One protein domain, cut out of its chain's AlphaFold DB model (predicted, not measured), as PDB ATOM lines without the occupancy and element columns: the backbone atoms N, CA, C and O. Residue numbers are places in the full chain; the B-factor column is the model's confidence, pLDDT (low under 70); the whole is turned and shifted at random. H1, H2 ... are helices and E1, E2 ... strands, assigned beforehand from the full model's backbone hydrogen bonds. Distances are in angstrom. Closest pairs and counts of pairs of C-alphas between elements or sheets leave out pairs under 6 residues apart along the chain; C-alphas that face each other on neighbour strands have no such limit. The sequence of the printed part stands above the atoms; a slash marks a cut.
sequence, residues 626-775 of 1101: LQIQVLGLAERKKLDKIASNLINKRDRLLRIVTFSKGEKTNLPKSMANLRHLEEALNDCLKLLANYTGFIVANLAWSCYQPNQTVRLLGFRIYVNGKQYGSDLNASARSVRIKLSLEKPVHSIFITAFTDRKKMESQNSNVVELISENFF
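AT A GLANCE: This is residues 626 to 775 of the 1101 residues of the protein "Fibronectin type-III domain-containing protein" of Brachionus plicatilis (UniProt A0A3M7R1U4). A small sandwich of two three-stranded sheets, E1 E2 E4 and E3 E5 E6, makes one end of the domain, and a long helical hairpin, H1 and H2, runs out from it as an arm. The short helix H3 sits at the junction, residues 659 to 665 stick out at the tip of the arm, and residues 704 to 709 stick out at the far end of the sandwich. The printed part has 150 residues with three named helices and six named strands, in the order E1 H1 H2 E2 E3 E4 E5 E6 H3; both sheets are antiparallel, and the class is mixed, helices and strands. The whole is extended, with a radius of gyration of the C-alphas of 24.8 A, and spans 88 by 24 by 20 A, the arm making much of the length.

HOW THE PARTS SIT: In one sheet E2, residues 695 to 702, is the inner strand between E1, residues 626 to 630, and E4, residues 734 to 739. N 627 and O 700 are 2.8 A apart, and N 699 and O 735 are 2.8 A apart, both within hydrogen-bond range. This sheet is strongly twisted. In the other sheet E5, residues 745 to 754, is the inner strand between E3, residues 712 to 719, and E6, residues 767 to 770. N 718 and O 749 are 2.8 A apart and N 746 and O 769 are 2.9 A apart, within hydrogen-bond range. E5 pairs with E6 over residues 745 to 748 and with E3 over residues 748 to 754, a staggered pairing; E5 and E6 form a hairpin. The two sheets form a sandwich, two sheets face to face, with best planes 15 degrees apart. H3, residues 771 to 774, only grazes the sheet E1 E2 E4. H1, residues 633 to 659, touches H3 with residues 633 to 637 alone, the closest C-alphas being those of Leu 633 and Asn 773, 7.4 A apart. H2, residues 667 to 689, touches H1 at a shallow tilt of 25 degrees, opposite ways, closest at the C-alphas of Leu 646 and Leu 681, 6.1 A apart. Every O i to N i+4 pair is within hydrogen-bond range in H1 and 18 of 19 in H2, while H3 is too short for such a pair.

IN THESE COORDINATES: E1 begins at C-alpha 626, (-12.133, 18.788, -36.808). H1 is 39.4 A long and ends at C-alpha 659, (-37.247, -28.387, -57.368); H2 is 33.4 A long. E5 measures 30.4 A, E2 22.7 A, E3 21.8 A and E4 16.2 A. H3 ends at C-alpha 774, (-14.933, -0.225, -47.879).

THE WHOLE: The C-alphas of Gly 662 and Thr 709 are the two farthest apart, 88.2 A. The printed part has no cut. The links E3 to E4 and E5 to E6 are long. Mean pLDDT of the printed part is 85.2, and residues 660 to 667, 705 to 710 and 756 to 759 of this model are under 70.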
ATOM      1  N   LEU A 626     -12.201  19.620 -35.610       95.12
ATOM      2  CA  LEU A 626     -12.133  18.788 -36.808       95.12
ATOM      3  C   LEU A 626     -13.453  18.049 -37.059       95.12
ATOM      4  O   LEU A 626     -13.879  17.203 -36.274       95.12
ATOM      5  N   GLN A 627     -14.046  18.300 -38.219       94.38
ATOM      6  CA  GLN A 627     -15.194  17.578 -38.758       94.38
ATOM      7  C   GLN A 627     -14.749  16.714 -39.944       94.38
ATOM      8  O   GLN A 627     -13.901  17.122 -40.741       94.38
ATOM      9  N   ILE A 628     -15.323  15.514 -40.082       94.12
ATOM     10  CA  ILE A 628     -14.997  14.591 -41.177       94.12
ATOM     11  C   ILE A 628     -16.271  14.072 -41.843       94.12
ATOM     12  O   ILE A 628     -17.134  13.484 -41.194       94.12
ATOM     13  N   GLN A 629     -16.346  14.229 -43.164       94.06
ATOM     14  CA  GLN A 629     -17.372  13.649 -44.026       94.06
ATOM     15  C   GLN A 629     -16.738  12.533 -44.866       94.06
ATOM     16  O   GLN A 629     -15.907  12.790 -45.741       94.06
ATOM     17  N   VAL A 630     -17.131  11.281 -44.616       94.38
ATOM     18  CA  VAL A 630     -16.686  10.130 -45.417       94.38
ATOM     19  C   VAL A 630     -17.524  10.046 -46.691       94.38
ATOM     20  O   VAL A 630     -18.739   9.857 -46.629       94.38
ATOM     21  N   LEU A 631     -16.880  10.179 -47.849       90.44
ATOM     22  CA  LEU A 631     -17.557  10.196 -49.144       90.44
ATOM     23  C   LEU A 631     -17.934   8.779 -49.587       90.44
ATOM     24  O   LEU A 631     -17.144   7.846 -49.451       90.44
ATOM     25  N   GLY A 632     -19.141   8.621 -50.134       88.00
ATOM     26  CA  GLY A 632     -19.629   7.339 -50.642       88.00
ATOM     27  C   GLY A 632     -20.112   6.352 -49.573       88.00
ATOM     28  O   GLY A 632     -20.508   5.243 -49.919       88.00
ATOM     29  N   LEU A 633     -20.076   6.697 -48.279       90.44
ATOM     30  CA  LEU A 633     -20.418   5.763 -47.196       90.44
ATOM     31  C   LEU A 633     -21.921   5.430 -47.134       90.44
ATOM     32  O   LEU A 633     -22.290   4.299 -46.809       90.44
ATOM     33  N   ALA A 634     -22.795   6.394 -47.431       87.12
ATOM     34  CA  ALA A 634     -24.244   6.179 -47.426       87.12
ATOM     35  C   ALA A 634     -24.682   5.399 -48.676       87.12
ATOM     36  O   ALA A 634     -25.500   4.483 -48.609       87.12
ATOM     37  N   GLU A 635     -24.068   5.735 -49.804       87.12
ATOM     38  CA  GLU A 635     -24.197   5.119 -51.117       87.12
ATOM     39  C   GLU A 635     -23.749   3.656 -51.072       87.12
ATOM     40  O   GLU A 635     -24.489   2.764 -51.490       87.12
ATOM     41  N   ARG A 636     -22.590   3.393 -50.458       90.88
ATOM     42  CA  ARG A 636     -22.065   2.048 -50.217       90.88
ATOM     43  C   ARG A 636     -23.033   1.202 -49.391       90.88
ATOM     44  O   ARG A 636     -23.428   0.133 -49.844       90.88
ATOM     45  N   LYS A 637     -23.508   1.713 -48.248       89.75
ATOM     46  CA  LYS A 637     -24.468   0.999 -47.383       89.75
ATOM     47  C   LYS A 637     -25.818   0.730 -48.064       89.75
ATOM     48  O   LYS A 637     -26.418  -0.315 -47.811       89.75
ATOM     49  N   LYS A 638     -26.287   1.621 -48.950       86.31
ATOM     50  CA  LYS A 638     -27.450   1.360 -49.822       86.31
ATOM     51  C   LYS A 638     -27.168   0.192 -50.776       86.31
ATOM     52  O   LYS A 638     -27.953  -0.752 -50.818       86.31
ATOM     53  N   LEU A 639     -26.046   0.231 -51.499       88.25
ATOM     54  CA  LEU A 639     -25.657  -0.811 -52.454       88.25
ATOM     55  C   LEU A 639     -25.434  -2.177 -51.783       88.25
ATOM     56  O   LEU A 639     -25.890  -3.185 -52.318       88.25
ATOM     57  N   ASP A 640     -24.825  -2.226 -50.594       90.12
ATOM     58  CA  ASP A 640     -24.659  -3.468 -49.825       90.12
ATOM     59  C   ASP A 640     -26.025  -4.105 -49.480       90.12
ATOM     60  O   ASP A 640     -26.179  -5.326 -49.569       90.12
ATOM     61  N   LYS A 641     -27.047  -3.298 -49.131       88.31
ATOM     62  CA  LYS A 641     -28.423  -3.790 -48.907       88.31
ATOM     63  C   LYS A 641     -29.064  -4.289 -50.209       88.31
ATOM     64  O   LYS A 641     -29.694  -5.344 -50.203       88.31
ATOM     65  N   ILE A 642     -28.895  -3.565 -51.317       86.19
ATOM     66  CA  ILE A 642     -29.457  -3.946 -52.626       86.19
ATOM     67  C   ILE A 642     -28.856  -5.276 -53.102       86.19
ATOM     68  O   ILE A 642     -29.607  -6.203 -53.405       86.19
ATOM     69  N   ALA A 643     -27.527  -5.421 -53.081       90.50
ATOM     70  CA  ALA A 643     -26.850  -6.672 -53.426       90.50
ATOM     71  C   ALA A 643     -27.309  -7.836 -52.530       90.50
ATOM     72  O   ALA A 643     -27.630  -8.912 -53.034       90.50
ATOM     73  N   SER A 644     -27.426  -7.604 -51.217       91.06
ATOM     74  CA  SER A 644     -27.934  -8.590 -50.256       91.06
ATOM     75  C   SER A 644     -29.353  -9.066 -50.600       91.06
ATOM     76  O   SER A 644     -29.611 -10.271 -50.605       91.06
ATOM     77  N   ASN A 645     -30.259  -8.150 -50.952       85.88
ATOM     78  CA  ASN A 645     -31.631  -8.487 -51.337       85.88
ATOM     79  C   ASN A 645     -31.698  -9.222 -52.688       85.88
ATOM     80  O   ASN A 645     -32.423 -10.212 -52.803       85.88
ATOM     81  N   LEU A 646     -30.917  -8.795 -53.688       86.94
ATOM     82  CA  LEU A 646     -30.839  -9.451 -55.000       86.94
ATOM     83  C   LEU A 646     -30.332 -10.897 -54.886       86.94
ATOM     84  O   LEU A 646     -30.935 -11.801 -55.462       86.94
ATOM     85  N   ILE A 647     -29.283 -11.131 -54.090       91.25
ATOM     86  CA  ILE A 647     -28.735 -12.471 -53.822       91.25
ATOM     87  C   ILE A 647     -29.778 -13.364 -53.139       91.25
ATOM     88  O   ILE A 647     -29.992 -14.496 -53.566       91.25
ATOM     89  N   ASN A 648     -30.477 -12.856 -52.122       89.19
ATOM     90  CA  ASN A 648     -31.481 -13.639 -51.400       89.19
ATOM     91  C   ASN A 648     -32.706 -13.977 -52.274       89.19
ATOM     92  O   ASN A 648     -33.201 -15.107 -52.219       89.19
ATOM     93  N   LYS A 649     -33.169 -13.045 -53.127       84.31
ATOM     94  CA  LYS A 649     -34.231 -13.317 -54.116       84.31
ATOM     95  C   LYS A 649     -33.762 -14.324 -55.183       84.31
ATOM     96  O   LYS A 649     -34.507 -15.251 -55.506       84.31
ATOM     97  N   ARG A 650     -32.514 -14.218 -55.663       87.69
ATOM     98  CA  ARG A 650     -31.885 -15.159 -56.610       87.69
ATOM     99  C   ARG A 650     -31.800 -16.578 -56.044       87.69
ATOM    100  O   ARG A 650     -32.306 -17.503 -56.673       87.69
ATOM    101  N   ASP A 651     -31.226 -16.752 -54.856       87.31
ATOM    102  CA  ASP A 651     -31.081 -18.063 -54.209       87.31
ATOM    103  C   ASP A 651     -32.447 -18.741 -53.964       87.31
ATOM    104  O   ASP A 651     -32.567 -19.962 -54.091       87.31
ATOM    105  N   ARG A 652     -33.505 -17.964 -53.676       80.69
ATOM    106  CA  ARG A 652     -34.881 -18.483 -53.563       80.69
ATOM    107  C   ARG A 652     -35.462 -18.915 -54.915       80.69
ATOM    108  O   ARG A 652     -36.063 -19.987 -54.980       80.69
ATOM    109  N   LEU A 653     -35.275 -18.141 -55.989       79.81
ATOM    110  CA  LEU A 653     -35.726 -18.545 -57.330       79.81
ATOM    111  C   LEU A 653     -34.960 -19.768 -57.858       79.81
ATOM    112  O   LEU A 653     -35.585 -20.633 -58.468       79.81
ATOM    113  N   LEU A 654     -33.658 -19.892 -57.576       82.50
ATOM    114  CA  LEU A 654     -32.862 -21.079 -57.924       82.50
ATOM    115  C   LEU A 654     -33.432 -22.357 -57.289       82.50
ATOM    116  O   LEU A 654     -33.588 -23.361 -57.983       82.50
ATOM    117  N   ARG A 655     -33.828 -22.314 -56.005       79.06
ATOM    118  CA  ARG A 655     -34.535 -23.437 -55.360       79.06
ATOM    119  C   ARG A 655     -35.828 -23.799 -56.092       79.06
ATOM    120  O   ARG A 655     -36.043 -24.972 -56.389       79.06
ATOM    121  N   ILE A 656     -36.672 -22.811 -56.394       75.62
ATOM    122  CA  ILE A 656     -37.966 -23.037 -57.057       75.62
ATOM    123  C   ILE A 656     -37.761 -23.665 -58.444       75.62
ATOM    124  O   ILE A 656     -38.344 -24.707 -58.735       75.62
ATOM    125  N   VAL A 657     -36.890 -23.091 -59.280       75.50
ATOM    126  CA  VAL A 657     -36.637 -23.575 -60.650       75.50
ATOM    127  C   VAL A 657     -36.136 -25.025 -60.665       75.50
ATOM    128  O   VAL A 657     -36.606 -25.817 -61.482       75.50
ATOM    129  N   THR A 658     -35.235 -25.409 -59.756       74.69
ATOM    130  CA  THR A 658     -34.656 -26.764 -59.747       74.69
ATOM    131  C   THR A 658     -35.564 -27.815 -59.089       74.69
ATOM    132  O   THR A 658     -35.552 -28.978 -59.502       74.69
ATOM    133  N   PHE A 659     -36.379 -27.443 -58.092       70.25
ATOM    134  CA  PHE A 659     -37.247 -28.387 -57.368       70.25
ATOM    135  C   PHE A 659     -38.678 -28.531 -57.927       70.25
ATOM    136  O   PHE A 659     -39.376 -29.478 -57.540       70.25
ATOM    137  N   SER A 660     -39.116 -27.662 -58.846       63.66
ATOM    138  CA  SER A 660     -40.449 -27.700 -59.478       63.66
ATOM    139  C   SER A 660     -40.528 -28.621 -60.707       63.66
ATOM    140  O   SER A 660     -40.940 -28.212 -61.789       63.66
ATOM    141  N   LYS A 661     -40.179 -29.905 -60.549       52.19
ATOM    142  CA  LYS A 661     -40.222 -30.915 -61.635       52.19
ATOM    143  C   LYS A 661     -41.638 -31.360 -62.081       52.19
ATOM    144  O   LYS A 661     -41.739 -32.281 -62.886       52.19
ATOM    145  N   GLY A 662     -42.712 -30.739 -61.579       51.03
ATOM    146  CA  GLY A 662     -44.109 -31.107 -61.880       51.03
ATOM    147  C   GLY A 662     -44.910 -30.037 -62.637       51.03
ATOM    148  O   GLY A 662     -45.477 -30.311 -63.694       51.03
ATOM    149  N   GLU A 663     -44.949 -28.806 -62.123       52.66
ATOM    150  CA  GLU A 663     -45.861 -27.757 -62.606       52.66
ATOM    151  C   GLU A 663     -45.242 -26.900 -63.721       52.66
ATOM    152  O   GLU A 663     -44.492 -25.952 -63.487       52.66
ATOM    153  N   LYS A 664     -45.575 -27.224 -64.976       54.22
ATOM    154  CA  LYS A 664     -44.981 -26.583 -66.166       54.22
ATOM    155  C   LYS A 664     -45.400 -25.120 -66.399       54.22
ATOM    156  O   LYS A 664     -44.764 -24.443 -67.201       54.22
ATOM    157  N   THR A 665     -46.450 -24.631 -65.738       54.31
ATOM    158  CA  THR A 665     -47.113 -23.349 -66.055       54.31
ATOM    159  C   THR A 665     -46.301 -22.106 -65.681       54.31
ATOM    160  O   THR A 665     -46.285 -21.145 -66.445       54.31
ATOM    161  N   ASN A 666     -45.593 -22.113 -64.546       63.19
ATOM    162  CA  ASN A 666     -44.878 -20.931 -64.037       63.19
ATOM    163  C   ASN A 666     -43.355 -20.935 -64.290       63.19
ATOM    164  O   ASN A 666     -42.702 -19.901 -64.129       63.19
ATOM    165  N   LEU A 667     -42.782 -22.056 -64.744       69.88
ATOM    166  CA  LEU A 667     -41.332 -22.214 -64.915       69.88
ATOM    167  C   LEU A 667     -40.678 -21.177 -65.865       69.88
ATOM    168  O   LEU A 667     -39.623 -20.649 -65.502       69.88
ATOM    169  N   PRO A 668     -41.261 -20.808 -67.031       74.06
ATOM    170  CA  PRO A 668     -40.655 -19.809 -67.918       74.06
ATOM    171  C   PRO A 668     -40.553 -18.420 -67.271       74.06
ATOM    172  O   PRO A 668     -39.519 -17.761 -67.381       74.06
ATOM    173  N   LYS A 669     -41.592 -18.007 -66.531       74.06
ATOM    174  CA  LYS A 669     -41.635 -16.737 -65.787       74.06
ATOM    175  C   LYS A 669     -40.574 -16.713 -64.682       74.06
ATOM    176  O   LYS A 669     -39.856 -15.727 -64.544       74.06
ATOM    177  N   SER A 670     -40.404 -17.818 -63.953       71.94
ATOM    178  CA  SER A 670     -39.347 -17.958 -62.939       71.94
ATOM    179  C   SER A 670     -37.935 -17.869 -63.535       71.94
ATOM    180  O   SER A 670     -37.074 -17.212 -62.950       71.94
ATOM    181  N   MET A 671     -37.691 -18.463 -64.710       76.12
ATOM    182  CA  MET A 671     -36.392 -18.369 -65.397       76.12
ATOM    183  C   MET A 671     -36.110 -16.972 -65.970       76.12
ATOM    184  O   MET A 671     -34.965 -16.522 -65.925       76.12
ATOM    185  N   ALA A 672     -37.125 -16.262 -66.474       77.19
ATOM    186  CA  ALA A 672     -36.983 -14.868 -66.903       77.19
ATOM    187  C   ALA A 672     -36.638 -13.953 -65.712       77.19
ATOM    188  O   ALA A 672     -35.646 -13.222 -65.758       77.19
ATOM    189  N   ASN A 673     -37.379 -14.079 -64.605       77.69
ATOM    190  CA  ASN A 673     -37.104 -13.354 -63.363       77.69
ATOM    191  C   ASN A 673     -35.674 -13.606 -62.850       77.69
ATOM    192  O   ASN A 673     -34.988 -12.667 -62.450       77.69
ATOM    193  N   LEU A 674     -35.195 -14.855 -62.903       81.06
ATOM    194  CA  LEU A 674     -33.832 -15.207 -62.500       81.06
ATOM    195  C   LEU A 674     -32.769 -14.460 -63.327       81.06
ATOM    196  O   LEU A 674     -31.835 -13.911 -62.744       81.06
ATOM    197  N   ARG A 675     -32.924 -14.387 -64.659       82.62
ATOM    198  CA  ARG A 675     -31.999 -13.642 -65.537       82.62
ATOM    199  C   ARG A 675     -31.954 -12.156 -65.182       82.62
ATOM    200  O   ARG A 675     -30.868 -11.599 -65.062       82.62
ATOM    201  N   HIS A 676     -33.105 -11.533 -64.935       79.94
ATOM    202  CA  HIS A 676     -33.157 -10.120 -64.553       79.94
ATOM    203  C   HIS A 676     -32.521  -9.843 -63.182       79.94
ATOM    204  O   HIS A 676     -31.854  -8.821 -63.025       79.94
ATOM    205  N   LEU A 677     -32.644 -10.759 -62.211       83.94
ATOM    206  CA  LEU A 677     -31.911 -10.656 -60.943       83.94
ATOM    207  C   LEU A 677     -30.395 -10.833 -61.125       83.94
ATOM    208  O   LEU A 677     -29.628 -10.137 -60.467       83.94
ATOM    209  N   GLU A 678     -29.949 -11.729 -62.010       86.38
ATOM    210  CA  GLU A 678     -28.523 -11.911 -62.323       86.38
ATOM    211  C   GLU A 678     -27.919 -10.680 -63.024       86.38
ATOM    212  O   GLU A 678     -26.810 -10.265 -62.683       86.38
ATOM    213  N   GLU A 679     -28.650 -10.069 -63.962       85.12
ATOM    214  CA  GLU A 679     -28.292  -8.804 -64.621       85.12
ATOM    215  C   GLU A 679     -28.186  -7.662 -63.594       85.12
ATOM    216  O   GLU A 679     -27.147  -7.006 -63.499       85.12
ATOM    217  N   ALA A 680     -29.213  -7.487 -62.754       82.81
ATOM    218  CA  ALA A 680     -29.237  -6.475 -61.699       82.81
ATOM    219  C   ALA A 680     -28.119  -6.660 -60.661       82.81
ATOM    220  O   ALA A 680     -27.510  -5.687 -60.212       82.81
ATOM    221  N   LEU A 681     -27.818  -7.909 -60.294       88.88
ATOM    222  CA  LEU A 681     -26.740  -8.243 -59.370       88.88
ATOM    223  C   LEU A 681     -25.369  -7.932 -59.980       88.88
ATOM    224  O   LEU A 681     -24.533  -7.337 -59.303       88.88
ATOM    225  N   ASN A 682     -25.150  -8.266 -61.257       89.81
ATOM    226  CA  ASN A 682     -23.917  -7.918 -61.965       89.81
ATOM    227  C   ASN A 682     -23.693  -6.393 -61.985       89.81
ATOM    228  O   ASN A 682     -22.577  -5.944 -61.731       89.81
ATOM    229  N   ASP A 683     -24.729  -5.591 -62.245       85.56
ATOM    230  CA  ASP A 683     -24.608  -4.126 -62.281       85.56
ATOM    231  C   ASP A 683     -24.432  -3.505 -60.888       85.56
ATOM    232  O   ASP A 683     -23.571  -2.641 -60.704       85.56
ATOM    233  N   CYS A 684     -25.142  -4.002 -59.870       87.44
ATOM    234  CA  CYS A 684     -24.924  -3.590 -58.483       87.44
ATOM    235  C   CYS A 684     -23.488  -3.904 -58.012       87.44
ATOM    236  O   CYS A 684     -22.860  -3.086 -57.338       87.44
ATOM    237  N   LEU A 685     -22.933  -5.057 -58.407       91.00
ATOM    238  CA  LEU A 685     -21.555  -5.460 -58.101       91.00
ATOM    239  C   LEU A 685     -20.494  -4.645 -58.865       91.00
ATOM    240  O   LEU A 685     -19.377  -4.513 -58.364       91.00
ATOM    241  N   LYS A 686     -20.823  -4.060 -60.029       89.56
ATOM    242  CA  LYS A 686     -19.972  -3.053 -60.699       89.56
ATOM    243  C   LYS A 686     -19.993  -1.726 -59.939       89.56
ATOM    244  O   LYS A 686     -18.934  -1.166 -59.680       89.56
ATOM    245  N   LEU A 687     -21.170  -1.236 -59.538       88.19
ATOM    246  CA  LEU A 687     -21.291   0.025 -58.791       88.19
ATOM    247  C   LEU A 687     -20.588  -0.036 -57.424       88.19
ATOM    248  O   LEU A 687     -19.939   0.930 -57.026       88.19
ATOM    249  N   LEU A 688     -20.637  -1.183 -56.739       89.81
ATOM    250  CA  LEU A 688     -19.910  -1.424 -55.485       89.81
ATOM    251  C   LEU A 688     -18.382  -1.280 -55.626       89.81
ATOM    252  O   LEU A 688     -17.726  -0.839 -54.680       89.81
ATOM    253  N   ALA A 689     -17.808  -1.587 -56.795       89.25
ATOM    254  CA  ALA A 689     -16.369  -1.464 -57.042       89.25
ATOM    255  C   ALA A 689     -15.862  -0.014 -56.909       89.25
ATOM    256  O   ALA A 689     -14.752   0.201 -56.427       89.25
ATOM    257  N   ASN A 690     -16.698   0.979 -57.246       89.12
ATOM    258  CA  ASN A 690     -16.375   2.407 -57.112       89.12
ATOM    259  C   ASN A 690     -16.208   2.851 -55.645       89.12
ATOM    260  O   ASN A 690     -15.564   3.862 -55.373       89.12
ATOM    261  N   TYR A 691     -16.770   2.083 -54.706       90.25
ATOM    262  CA  TYR A 691     -16.753   2.325 -53.262       90.25
ATOM    263  C   TYR A 691     -15.995   1.212 -52.513       90.25
ATOM    264  O   TYR A 691     -16.380   0.815 -51.411       90.25
ATOM    265  N   THR A 692     -14.947   0.659 -53.135       91.75
ATOM    266  CA  THR A 692     -14.150  -0.454 -52.600       91.75
ATOM    267  C   THR A 692     -12.647  -0.176 -52.714       91.75
ATOM    268  O   THR A 692     -12.169   0.298 -53.743       91.75
ATOM    269  N   GLY A 693     -11.881  -0.530 -51.676       90.62
ATOM    270  CA  GLY A 693     -10.409  -0.550 -51.704       90.62
ATOM    271  C   GLY A 693      -9.705   0.648 -51.061       90.62
ATOM    272  O   GLY A 693      -8.493   0.601 -50.870       90.62
ATOM    273  N   PHE A 694     -10.431   1.710 -50.708       92.62
ATOM    274  CA  PHE A 694      -9.900   2.870 -49.984       92.62
ATOM    275  C   PHE A 694     -11.025   3.682 -49.335       92.62
ATOM    276  O   PHE A 694     -12.148   3.699 -49.839       92.62
ATOM    277  N   ILE A 695     -10.711   4.407 -48.259       94.19
ATOM    278  CA  ILE A 695     -11.604   5.437 -47.702       94.19
ATOM    279  C   ILE A 695     -11.268   6.774 -48.374       94.19
ATOM    280  O   ILE A 695     -10.091   7.129 -48.471       94.19
ATOM    281  N   VAL A 696     -12.277   7.540 -48.795       93.94
ATOM    282  CA  VAL A 696     -12.119   8.962 -49.149       93.94
ATOM    283  C   VAL A 696     -12.871   9.803 -48.129       93.94
ATOM    284  O   VAL A 696     -14.047   9.555 -47.869       93.94
ATOM    285  N   ALA A 697     -12.211  10.810 -47.566       94.94
ATOM    286  CA  ALA A 697     -12.819  11.692 -46.578       94.94
ATOM    287  C   ALA A 697     -12.504  13.159 -46.881       94.94
ATOM    288  O   ALA A 697     -11.350  13.509 -47.133       94.94
ATOM    289  N   ASN A 698     -13.526  14.015 -46.840       95.62
ATOM    290  CA  ASN A 698     -13.340  15.455 -46.703       95.62
ATOM    291  C   ASN A 698     -13.153  15.748 -45.205       95.62
ATOM    292  O   ASN A 698     -14.046  15.469 -44.403       95.62
ATOM    293  N   LEU A 699     -12.006  16.305 -44.834       95.94
ATOM    294  CA  LEU A 699     -11.765  16.916 -43.528       95.94
ATOM    295  C   LEU A 699     -12.116  18.398 -43.653       95.94
ATOM    296  O   LEU A 699     -11.735  19.024 -44.641       95.94
ATOM    297  N   ALA A 700     -12.796  18.962 -42.661       94.62
ATOM    298  CA  ALA A 700     -13.055  20.393 -42.537       94.62
ATOM    299  C   ALA A 700     -12.806  20.832 -41.090       94.62
ATOM    300  O   ALA A 700     -13.056  20.060 -40.168       94.62
ATOM    301  N   TRP A 701     -12.296  22.044 -40.870       94.00
ATOM    302  CA  TRP A 701     -11.993  22.520 -39.520       94.00
ATOM    303  C   TRP A 701     -12.202  24.020 -39.335       94.00
ATOM    304  O   TRP A 701     -11.821  24.853 -40.164       94.00
ATOM    305  N   SER A 702     -12.748  24.368 -38.171       89.38
ATOM    306  CA  SER A 702     -12.637  25.712 -37.619       89.38
ATOM    307  C   SER A 702     -11.426  25.787 -36.686       89.38
ATOM    308  O   SER A 702     -10.985  24.803 -36.101       89.38
ATOM    309  N   CYS A 703     -10.846  26.974 -36.595       82.50
ATOM    310  CA  CYS A 703      -9.779  27.328 -35.665       82.50
ATOM    311  C   CYS A 703      -9.932  28.831 -35.452       82.50
ATOM    312  O   CYS A 703      -9.932  29.584 -36.439       82.50
ATOM    313  N   TYR A 704     -10.181  29.216 -34.204       72.62
ATOM    314  CA  TYR A 704     -10.344  30.595 -33.771       72.62
ATOM    315  C   TYR A 704      -8.995  31.125 -33.277       72.62
ATOM    316  O   TYR A 704      -8.130  30.368 -32.840       72.62
ATOM    317  N   GLN A 705      -8.784  32.431 -33.423       67.06
ATOM    318  CA  GLN A 705      -7.551  33.092 -33.013       67.06
ATOM    319  C   GLN A 705      -7.926  34.372 -32.261       67.06
ATOM    320  O   GLN A 705      -8.222  35.375 -32.913       67.06
ATOM    321  N   PRO A 706      -7.947  34.344 -30.914       49.84
ATOM    322  CA  PRO A 706      -8.314  35.510 -30.113       49.84
ATOM    323  C   PRO A 706      -7.315  36.667 -30.270       49.84
ATOM    324  O   PRO A 706      -7.708  37.827 -30.322       49.84
ATOM    325  N   ASN A 707      -6.019  36.341 -30.356       53.28
ATOM    326  CA  ASN A 707      -4.917  37.290 -30.206       53.28
ATOM    327  C   ASN A 707      -3.999  37.329 -31.439       53.28
ATOM    328  O   ASN A 707      -3.625  36.294 -31.987       53.28
ATOM    329  N   GLN A 708      -3.604  38.540 -31.849       54.72
ATOM    330  CA  GLN A 708      -2.795  38.798 -33.055       54.72
ATOM    331  C   GLN A 708      -1.270  38.745 -32.826       54.72
ATOM    332  O   GLN A 708      -0.503  39.046 -33.736       54.72
ATOM    333  N   THR A 709      -0.810  38.381 -31.626       59.06
ATOM    334  CA  THR A 709       0.606  38.468 -31.215       59.06
ATOM    335  C   THR A 709       1.530  37.432 -31.867       59.06
ATOM    336  O   THR A 709       2.749  37.583 -31.804       59.06
ATOM    337  N   VAL A 710       0.982  36.388 -32.502       66.06
ATOM    338  CA  VAL A 710       1.750  35.324 -33.170       66.06
ATOM    339  C   VAL A 710       1.068  34.942 -34.488       66.06
ATOM    340  O   VAL A 710      -0.150  34.752 -34.531       66.06
ATOM    341  N   ARG A 711       1.828  34.817 -35.584       75.81
ATOM    342  CA  ARG A 711       1.256  34.588 -36.919       75.81
ATOM    343  C   ARG A 711       1.033  33.102 -37.179       75.81
ATOM    344  O   ARG A 711       1.983  32.322 -37.234       75.81
ATOM    345  N   LEU A 712      -0.213  32.717 -37.458       84.12
ATOM    346  CA  LEU A 712      -0.522  31.393 -38.001       84.12
ATOM    347  C   LEU A 712       0.131  31.224 -39.382       84.12
ATOM    348  O   LEU A 712      -0.101  32.028 -40.288       84.12
ATOM    349  N   LEU A 713       0.923  30.164 -39.548       86.62
ATOM    350  CA  LEU A 713       1.450  29.754 -40.849       86.62
ATOM    351  C   LEU A 713       0.557  28.706 -41.505       86.62
ATOM    352  O   LEU A 713       0.356  28.759 -42.723       86.62
ATOM    353  N   GLY A 714       0.009  27.776 -40.719       90.69
ATOM    354  CA  GLY A 714      -0.626  26.608 -41.301       90.69
ATOM    355  C   GLY A 714      -1.205  25.578 -40.345       90.69
ATOM    356  O   GLY A 714      -1.332  25.802 -39.142       90.69
ATOM    357  N   PHE A 715      -1.541  24.429 -40.928       94.06
ATOM    358  CA  PHE A 715      -2.072  23.256 -40.242       94.06
ATOM    359  C   PHE A 715      -1.346  21.976 -40.676       94.06
ATOM    360  O   PHE A 715      -0.949  21.850 -41.837       94.06
ATOM    361  N   ARG A 716      -1.228  20.993 -39.776       94.81
ATOM    362  CA  ARG A 716      -0.717  19.643 -40.079       94.81
ATOM    363  C   ARG A 716      -1.730  18.581 -39.709       94.81
ATOM    364  O   ARG A 716      -2.253  18.581 -38.601       94.81
ATOM    365  N   ILE A 717      -1.983  17.663 -40.635       96.06
ATOM    366  CA  ILE A 717      -2.910  16.547 -40.441       96.06
ATOM    367  C   ILE A 717      -2.107  15.302 -40.093       96.06
ATOM    368  O   ILE A 717      -1.111  14.994 -40.746       96.06
ATOM    369  N   TYR A 718      -2.576  14.563 -39.096       96.50
ATOM    370  CA  TYR A 718      -1.980  13.319 -38.639       96.50
ATOM    371  C   TYR A 718      -2.975  12.179 -38.821       96.50
ATOM    372  O   TYR A 718      -4.140  12.280 -38.442       96.50
ATOM    373  N   VAL A 719      -2.496  11.075 -39.389       95.69
ATOM    374  CA  VAL A 719      -3.243   9.831 -39.574       95.69
ATOM    375  C   VAL A 719      -2.465   8.720 -38.879       95.69
ATOM    376  O   VAL A 719      -1.313   8.446 -39.217       95.69
ATOM    377  N   ASN A 720      -3.084   8.069 -37.894       93.75
ATOM    378  CA  ASN A 720      -2.457   7.052 -37.047       93.75
ATOM    379  C   ASN A 720      -1.127   7.517 -36.408       93.75
ATOM    380  O   ASN A 720      -0.163   6.751 -36.356       93.75
ATOM    381  N   GLY A 721      -1.061   8.783 -35.980       91.25
ATOM    382  CA  GLY A 721       0.122   9.389 -35.351       91.25
ATOM    383  C   GLY A 721       1.259   9.789 -36.303       91.25
ATOM    384  O   GLY A 721       2.277  10.288 -35.838       91.25
ATOM    385  N   LYS A 722       1.114   9.606 -37.624       94.31
ATOM    386  CA  LYS A 722       2.077  10.090 -38.631       94.31
ATOM    387  C   LYS A 722       1.484  11.249 -39.424       94.31
ATOM    388  O   LYS A 722       0.301  11.210 -39.750       94.31
ATOM    389  N   GLN A 723       2.298  12.248 -39.763       94.38
ATOM    390  CA  GLN A 723       1.866  13.343 -40.634       94.38
ATOM    391  C   GLN A 723       1.419  12.802 -42.004       94.38
ATOM    392  O   GLN A 723       2.073  11.936 -42.589       94.38
ATOM    393  N   TYR A 724       0.295  13.313 -42.501       94.44
ATOM    394  CA  TYR A 724      -0.307  12.955 -43.778       94.44
ATOM    395  C   TYR A 724      -0.209  14.139 -44.745       94.44
ATOM    396  O   TYR A 724      -0.876  15.157 -44.563       94.44
ATOM    397  N   GLY A 725       0.602  13.988 -45.795       91.94
ATOM    398  CA  GLY A 725       0.872  15.055 -46.760       91.94
ATOM    399  C   GLY A 725       1.774  16.168 -46.211       91.94
ATOM    400  O   GLY A 725       2.373  16.047 -45.142       91.94
ATOM    401  N   SER A 726       1.898  17.247 -46.979       92.75
ATOM    402  CA  SER A 726       2.632  18.451 -46.586       92.75
ATOM    403  C   SER A 726       1.812  19.344 -45.655       92.75
ATOM    404  O   SER A 726       0.582  19.280 -45.646       92.75
ATOM    405  N   ASP A 727       2.495  20.234 -44.939       93.38
ATOM    406  CA  ASP A 727       1.885  21.341 -44.203       93.38
ATOM    407  C   ASP A 727       0.908  22.131 -45.101       93.38
ATOM    408  O   ASP A 727       1.216  22.464 -46.251       93.38
ATOM    409  N   LEU A 728      -0.286  22.420 -44.578       92.81
ATOM    410  CA  LEU A 728      -1.317  23.229 -45.233       92.81
ATOM    411  C   LEU A 728      -1.185  24.692 -44.803       92.81
ATOM    412  O   LEU A 728      -0.751  24.963 -43.691       92.81
ATOM    413  N   ASN A 729      -1.596  25.644 -45.642       90.31
ATOM    414  CA  ASN A 729      -1.516  27.073 -45.316       90.31
ATOM    415  C   ASN A 729      -2.596  27.533 -44.310       90.31
ATOM    416  O   ASN A 729      -3.630  26.891 -44.135       90.31
ATOM    417  N   ALA A 730      -2.378  28.685 -43.669       87.56
ATOM    418  CA  ALA A 730      -3.282  29.271 -42.670       87.56
ATOM    419  C   ALA A 730      -4.710  29.576 -43.179       87.56
ATOM    420  O   ALA A 730      -5.633  29.740 -42.381       87.56
ATOM    421  N   SER A 731      -4.910  29.666 -44.498       87.31
ATOM    422  CA  SER A 731      -6.227  29.859 -45.114       87.31
ATOM    423  C   SER A 731      -6.970  28.551 -45.412       87.31
ATOM    424  O   SER A 731      -8.164  28.603 -45.716       87.31
ATOM    425  N   ALA A 732      -6.322  27.389 -45.293       89.38
ATOM    426  CA  ALA A 732      -6.971  26.095 -45.452       89.38
ATOM    427  C   ALA A 732      -7.982  25.848 -44.321       89.38
ATOM    428  O   ALA A 732      -7.655  25.925 -43.138       89.38
ATOM    429  N   ARG A 733      -9.224  25.531 -44.704       90.69
ATOM    430  CA  ARG A 733     -10.313  25.126 -43.794       90.69
ATOM    431  C   ARG A 733     -10.882  23.747 -44.126       90.69
ATOM    432  O   ARG A 733     -11.756  23.263 -43.414       90.69
ATOM    433  N   SER A 734     -10.404  23.124 -45.200       94.00
ATOM    434  CA  SER A 734     -10.741  21.758 -45.582       94.00
ATOM    435  C   SER A 734      -9.666  21.136 -46.474       94.00
ATOM    436  O   SER A 734      -8.894  21.839 -47.128       94.00
ATOM    437  N   VAL A 735      -9.614  19.804 -46.506       94.88
ATOM    438  CA  VAL A 735      -8.840  19.026 -47.484       94.88
ATOM    439  C   VAL A 735      -9.486  17.657 -47.694       94.88
ATOM    440  O   VAL A 735     -10.167  17.137 -46.810       94.88
ATOM    441  N   ARG A 736      -9.257  17.037 -48.852       95.44
ATOM    442  CA  ARG A 736      -9.660  15.652 -49.117       95.44
ATOM    443  C   ARG A 736      -8.476  14.711 -48.931       95.44
ATOM    444  O   ARG A 736      -7.444  14.907 -49.566       95.44
ATOM    445  N   ILE A 737      -8.650  13.670 -48.123       95.00
ATOM    446  CA  ILE A 737      -7.658  12.605 -47.928       95.00
ATOM    447  C   ILE A 737      -8.150  11.276 -48.515       95.00
ATOM    448  O   ILE A 737      -9.354  11.043 -48.655       95.00
ATOM    449  N   LYS A 738      -7.199  10.394 -48.828       94.88
ATOM    450  CA  LYS A 738      -7.424   9.013 -49.271       94.88
ATOM    451  C   LYS A 738      -6.617   8.052 -48.397       94.88
ATOM    452  O   LYS A 738      -5.403   8.221 -48.267       94.88
ATOM    453  N   LEU A 739      -7.275   7.056 -47.809       94.56
ATOM    454  CA  LEU A 739      -6.675   6.101 -46.872       94.56
ATOM    455  C   LEU A 739      -6.704   4.677 -47.440       94.56
ATOM    456  O   LEU A 739      -7.665   4.304 -48.117       94.56
ATOM    457  N   SER A 740      -5.662   3.892 -47.154       90.81
ATOM    458  CA  SER A 740      -5.646   2.446 -47.405       90.81
ATOM    459  C   SER A 740      -6.621   1.715 -46.471       90.81
ATOM    460  O   SER A 740      -7.191   2.315 -45.563       90.81
ATOM    461  N   LEU A 741      -6.825   0.415 -46.701       90.31
ATOM    462  CA  LEU A 741      -7.653  -0.452 -45.846       90.31
ATOM    463  C   LEU A 741      -6.811  -1.460 -45.038       90.31
ATOM    464  O   LEU A 741      -7.340  -2.428 -44.501       90.31
ATOM    465  N   GLU A 742      -5.495  -1.238 -44.965       86.75
ATOM    466  CA  GLU A 742      -4.519  -2.109 -44.285       86.75
ATOM    467  C   GLU A 742      -4.702  -2.117 -42.761       86.75
ATOM    468  O   GLU A 742      -4.360  -3.090 -42.090       86.75
ATOM    469  N   LYS A 743      -5.241  -1.024 -42.205       88.31
ATOM    470  CA  LYS A 743      -5.656  -0.935 -40.805       88.31
ATOM    471  C   LYS A 743      -7.182  -1.006 -40.710       88.31
ATOM    472  O   LYS A 743      -7.860  -0.391 -41.532       88.31
ATOM    473  N   PRO A 744      -7.742  -1.687 -39.691       88.06
ATOM    474  CA  PRO A 744      -9.192  -1.768 -39.501       88.06
ATOM    475  C   PRO A 744      -9.806  -0.422 -39.084       88.06
ATOM    476  O   PRO A 744     -10.961  -0.149 -39.405       88.06
ATOM    477  N   VAL A 745      -9.024   0.415 -38.395       93.38
ATOM    478  CA  VAL A 745      -9.396   1.757 -37.936       93.38
ATOM    479  C   VAL A 745      -8.250   2.725 -38.235       93.38
ATOM    480  O   VAL A 745      -7.079   2.373 -38.078       93.38
ATOM    481  N   HIS A 746      -8.590   3.939 -38.664       94.88
ATOM    482  CA  HIS A 746      -7.662   5.059 -38.811       94.88
ATOM    483  C   HIS A 746      -8.047   6.177 -37.841       94.88
ATOM    484  O   HIS A 746      -9.122   6.752 -37.996       94.88
ATOM    485  N   SER A 747      -7.172   6.512 -36.889       96.19
ATOM    486  CA  SER A 747      -7.335   7.720 -36.068       96.19
ATOM    487  C   SER A 747      -6.784   8.945 -36.799       96.19
ATOM    488  O   SER A 747      -5.757   8.862 -37.482       96.19
ATOM    489  N   ILE A 748      -7.485  10.074 -36.701       96.94
ATOM    490  CA  ILE A 748      -7.199  11.298 -37.456       96.94
ATOM    491  C   ILE A 748      -7.317  12.507 -36.532       96.94
ATOM    492  O   ILE A 748      -8.315  12.645 -35.827       96.94
ATOM    493  N   PHE A 749      -6.325  13.393 -36.564       96.44
ATOM    494  CA  PHE A 749      -6.375  14.702 -35.909       96.44
ATOM    495  C   PHE A 749      -5.591  15.749 -36.711       96.44
ATOM    496  O   PHE A 749      -4.868  15.415 -37.653       96.44
ATOM    497  N   ILE A 750      -5.744  17.020 -36.352       95.00
ATOM    498  CA  ILE A 750      -5.054  18.153 -36.976       95.00
ATOM    499  C   ILE A 750      -4.479  19.084 -35.893       95.00
ATOM    500  O   ILE A 750      -5.088  19.249 -34.836       95.00
ATOM    501  N   THR A 751      -3.316  19.686 -36.144       93.69
ATOM    502  CA  THR A 751      -2.741  20.775 -35.330       93.69
ATOM    503  C   THR A 751      -2.606  22.050 -36.159       93.69
ATOM    504  O   THR A 751      -2.538  22.001 -37.389       93.69
ATOM    505  N   ALA A 752      -2.572  23.200 -35.490       91.19
ATOM    506  CA  ALA A 752      -2.241  24.505 -36.055       91.19
ATOM    507  C   ALA A 752      -0.811  24.904 -35.648       91.19
ATOM    508  O   ALA A 752      -0.408  24.646 -34.514       91.19
ATOM    509  N   PHE A 753      -0.050  25.543 -36.540       88.00
ATOM    510  CA  PHE A 753       1.334  25.956 -36.270       88.00
ATOM    511  C   PHE A 753       1.649  27.377 -36.762       88.00
ATOM    512  O   PHE A 753       1.074  27.880 -37.735       88.00
ATOM    513  N   THR A 754       2.588  28.024 -36.075       84.12
ATOM    514  CA  THR A 754       2.931  29.443 -36.237       84.12
ATOM    515  C   THR A 754       4.338  29.680 -36.786       84.12
ATOM    516  O   THR A 754       5.119  28.749 -36.970       84.12
ATOM    517  N   ASP A 755       4.667  30.949 -37.022       74.25
ATOM    518  CA  ASP A 755       6.010  31.435 -37.352       74.25
ATOM    519  C   ASP A 755       7.043  31.155 -36.250       74.25
ATOM    520  O   ASP A 755       8.184  30.782 -36.537       74.25
ATOM    521  N   ARG A 756       6.624  31.240 -34.985       69.12
ATOM    522  CA  ARG A 756       7.404  30.780 -33.832       69.12
ATOM    523  C   ARG A 756       7.469  29.250 -33.808       69.12
ATOM    524  O   ARG A 756       6.466  28.573 -33.567       69.12
ATOM    525  N   LYS A 757       8.665  28.696 -34.038       56.69
ATOM    526  CA  LYS A 757       8.954  27.262 -33.856       56.69
ATOM    527  C   LYS A 757       8.590  26.851 -32.418       56.69
ATOM    528  O   LYS A 757       8.864  27.601 -31.492       56.69
ATOM    529  N   LYS A 758       8.010  25.656 -32.240       62.09
ATOM    530  CA  LYS A 758       7.467  25.105 -30.969       62.09
ATOM    531  C   LYS A 758       6.130  25.699 -30.469       62.09
ATOM    532  O   LYS A 758       5.559  25.156 -29.523       62.09
ATOM    533  N   MET A 759       5.564  26.728 -31.109       69.19
ATOM    534  CA  MET A 759       4.223  27.250 -30.777       69.19
ATOM    535  C   MET A 759       3.101  26.578 -31.589       69.19
ATOM    536  O   MET A 759       2.355  27.207 -32.335       69.19
ATOM    537  N   GLU A 760       2.972  25.264 -31.428       82.44
ATOM    538  CA  GLU A 760       1.889  24.485 -32.041       82.44
ATOM    539  C   GLU A 760       0.683  24.375 -31.095       82.44
ATOM    540  O   GLU A 760       0.828  24.439 -29.868       82.44
ATOM    541  N   SER A 761      -0.517  24.241 -31.664       86.25
ATOM    542  CA  SER A 761      -1.737  23.987 -30.895       86.25
ATOM    543  C   SER A 761      -1.701  22.608 -30.235       86.25
ATOM    544  O   SER A 761      -0.954  21.716 -30.641       86.25
ATOM    545  N   GLN A 762      -2.602  22.382 -29.280       87.56
ATOM    546  CA  GLN A 762      -2.991  21.010 -28.949       87.56
ATOM    547  C   GLN A 762      -3.638  20.328 -30.171       87.56
ATOM    548  O   GLN A 762      -4.099  20.995 -31.106       87.56
ATOM    549  N   ASN A 763      -3.675  18.996 -30.159       91.38
ATOM    550  CA  ASN A 763      -4.392  18.207 -31.160       91.38
ATOM    551  C   ASN A 763      -5.876  18.597 -31.188       91.38
ATOM    552  O   ASN A 763      -6.474  18.831 -30.136       91.38
ATOM    553  N   SER A 764      -6.488  18.577 -32.373       92.94
ATOM    554  CA  SER A 764      -7.946  18.550 -32.497       92.94
ATOM    555  C   SER A 764      -8.561  17.375 -31.733       92.94
ATOM    556  O   SER A 764      -7.885  16.406 -31.372       92.94
ATOM    557  N   ASN A 765      -9.891  17.385 -31.615       92.81
ATOM    558  CA  ASN A 765     -10.639  16.153 -31.393       92.81
ATOM    559  C   ASN A 765     -10.167  15.066 -32.379       92.81
ATOM    560  O   ASN A 765     -10.007  15.318 -33.578       92.81
ATOM    561  N   VAL A 766      -9.917  13.865 -31.853       94.50
ATOM    562  CA  VAL A 766      -9.502  12.708 -32.650       94.50
ATOM    563  C   VAL A 766     -10.750  12.051 -33.228       94.50
ATOM    564  O   VAL A 766     -11.706  11.784 -32.502       94.50
ATOM    565  N   VAL A 767     -10.745  11.782 -34.531       94.31
ATOM    566  CA  VAL A 767     -11.841  11.107 -35.236       94.31
ATOM    567  C   VAL A 767     -11.345   9.766 -35.765       94.31
ATOM    568  O   VAL A 767     -10.295   9.697 -36.400       94.31
ATOM    569  N   GLU A 768     -12.102   8.698 -35.515       94.94
ATOM    570  CA  GLU A 768     -11.776   7.345 -35.970       94.94
ATOM    571  C   GLU A 768     -12.637   6.923 -37.168       94.94
ATOM    572  O   GLU A 768     -13.864   7.011 -37.130       94.94
ATOM    573  N   LEU A 769     -11.997   6.442 -38.240       93.88
ATOM    574  CA  LEU A 769     -12.668   5.923 -39.436       93.88
ATOM    575  C   LEU A 769     -12.483   4.405 -39.560       93.88
ATOM    576  O   LEU A 769     -11.355   3.916 -39.525       93.88
ATOM    577  N   ILE A 770     -13.587   3.674 -39.746       91.81
ATOM    578  CA  ILE A 770     -13.618   2.202 -39.812       91.81
ATOM    579  C   ILE A 770     -13.556   1.717 -41.269       91.81
ATOM    580  O   ILE A 770     -14.491   1.931 -42.051       91.81
ATOM    581  N   SER A 771     -12.488   0.993 -41.602       92.19
ATOM    582  CA  SER A 771     -12.163   0.515 -42.954       92.19
ATOM    583  C   SER A 771     -13.089  -0.583 -43.486       92.19
ATOM    584  O   SER A 771     -13.246  -0.701 -44.700       92.19
ATOM    585  N   GLU A 772     -13.740  -1.357 -42.606       89.56
ATOM    586  CA  GLU A 772     -14.573  -2.515 -42.985       89.56
ATOM    587  C   GLU A 772     -15.669  -2.161 -44.006       89.56
ATOM    588  O   GLU A 772     -15.919  -2.918 -44.942       89.56
ATOM    589  N   ASN A 773     -16.259  -0.963 -43.892       89.81
ATOM    590  CA  ASN A 773     -17.298  -0.465 -44.804       89.81
ATOM    591  C   ASN A 773     -16.841  -0.398 -46.281       89.81
ATOM    592  O   ASN A 773     -17.684  -0.362 -47.171       89.81
ATOM    593  N   PHE A 774     -15.530  -0.366 -46.544       92.88
ATOM    594  CA  PHE A 774     -14.933  -0.225 -47.879       92.88
ATOM    595  C   PHE A 774     -14.185  -1.486 -48.347       92.88
ATOM    596  O   PHE A 774     -13.584  -1.485 -49.426       92.88
ATOM    597  N   PHE A 775     -14.236  -2.581 -47.578       91.75
ATOM    598  CA  PHE A 775     -13.781  -3.901 -48.021       91.75
ATOM    599  C   PHE A 775     -14.594  -4.397 -49.240       91.75
ATOM    600  O   PHE A 775     -15.733  -3.950 -49.456       91.75
TER     601      PHE A 775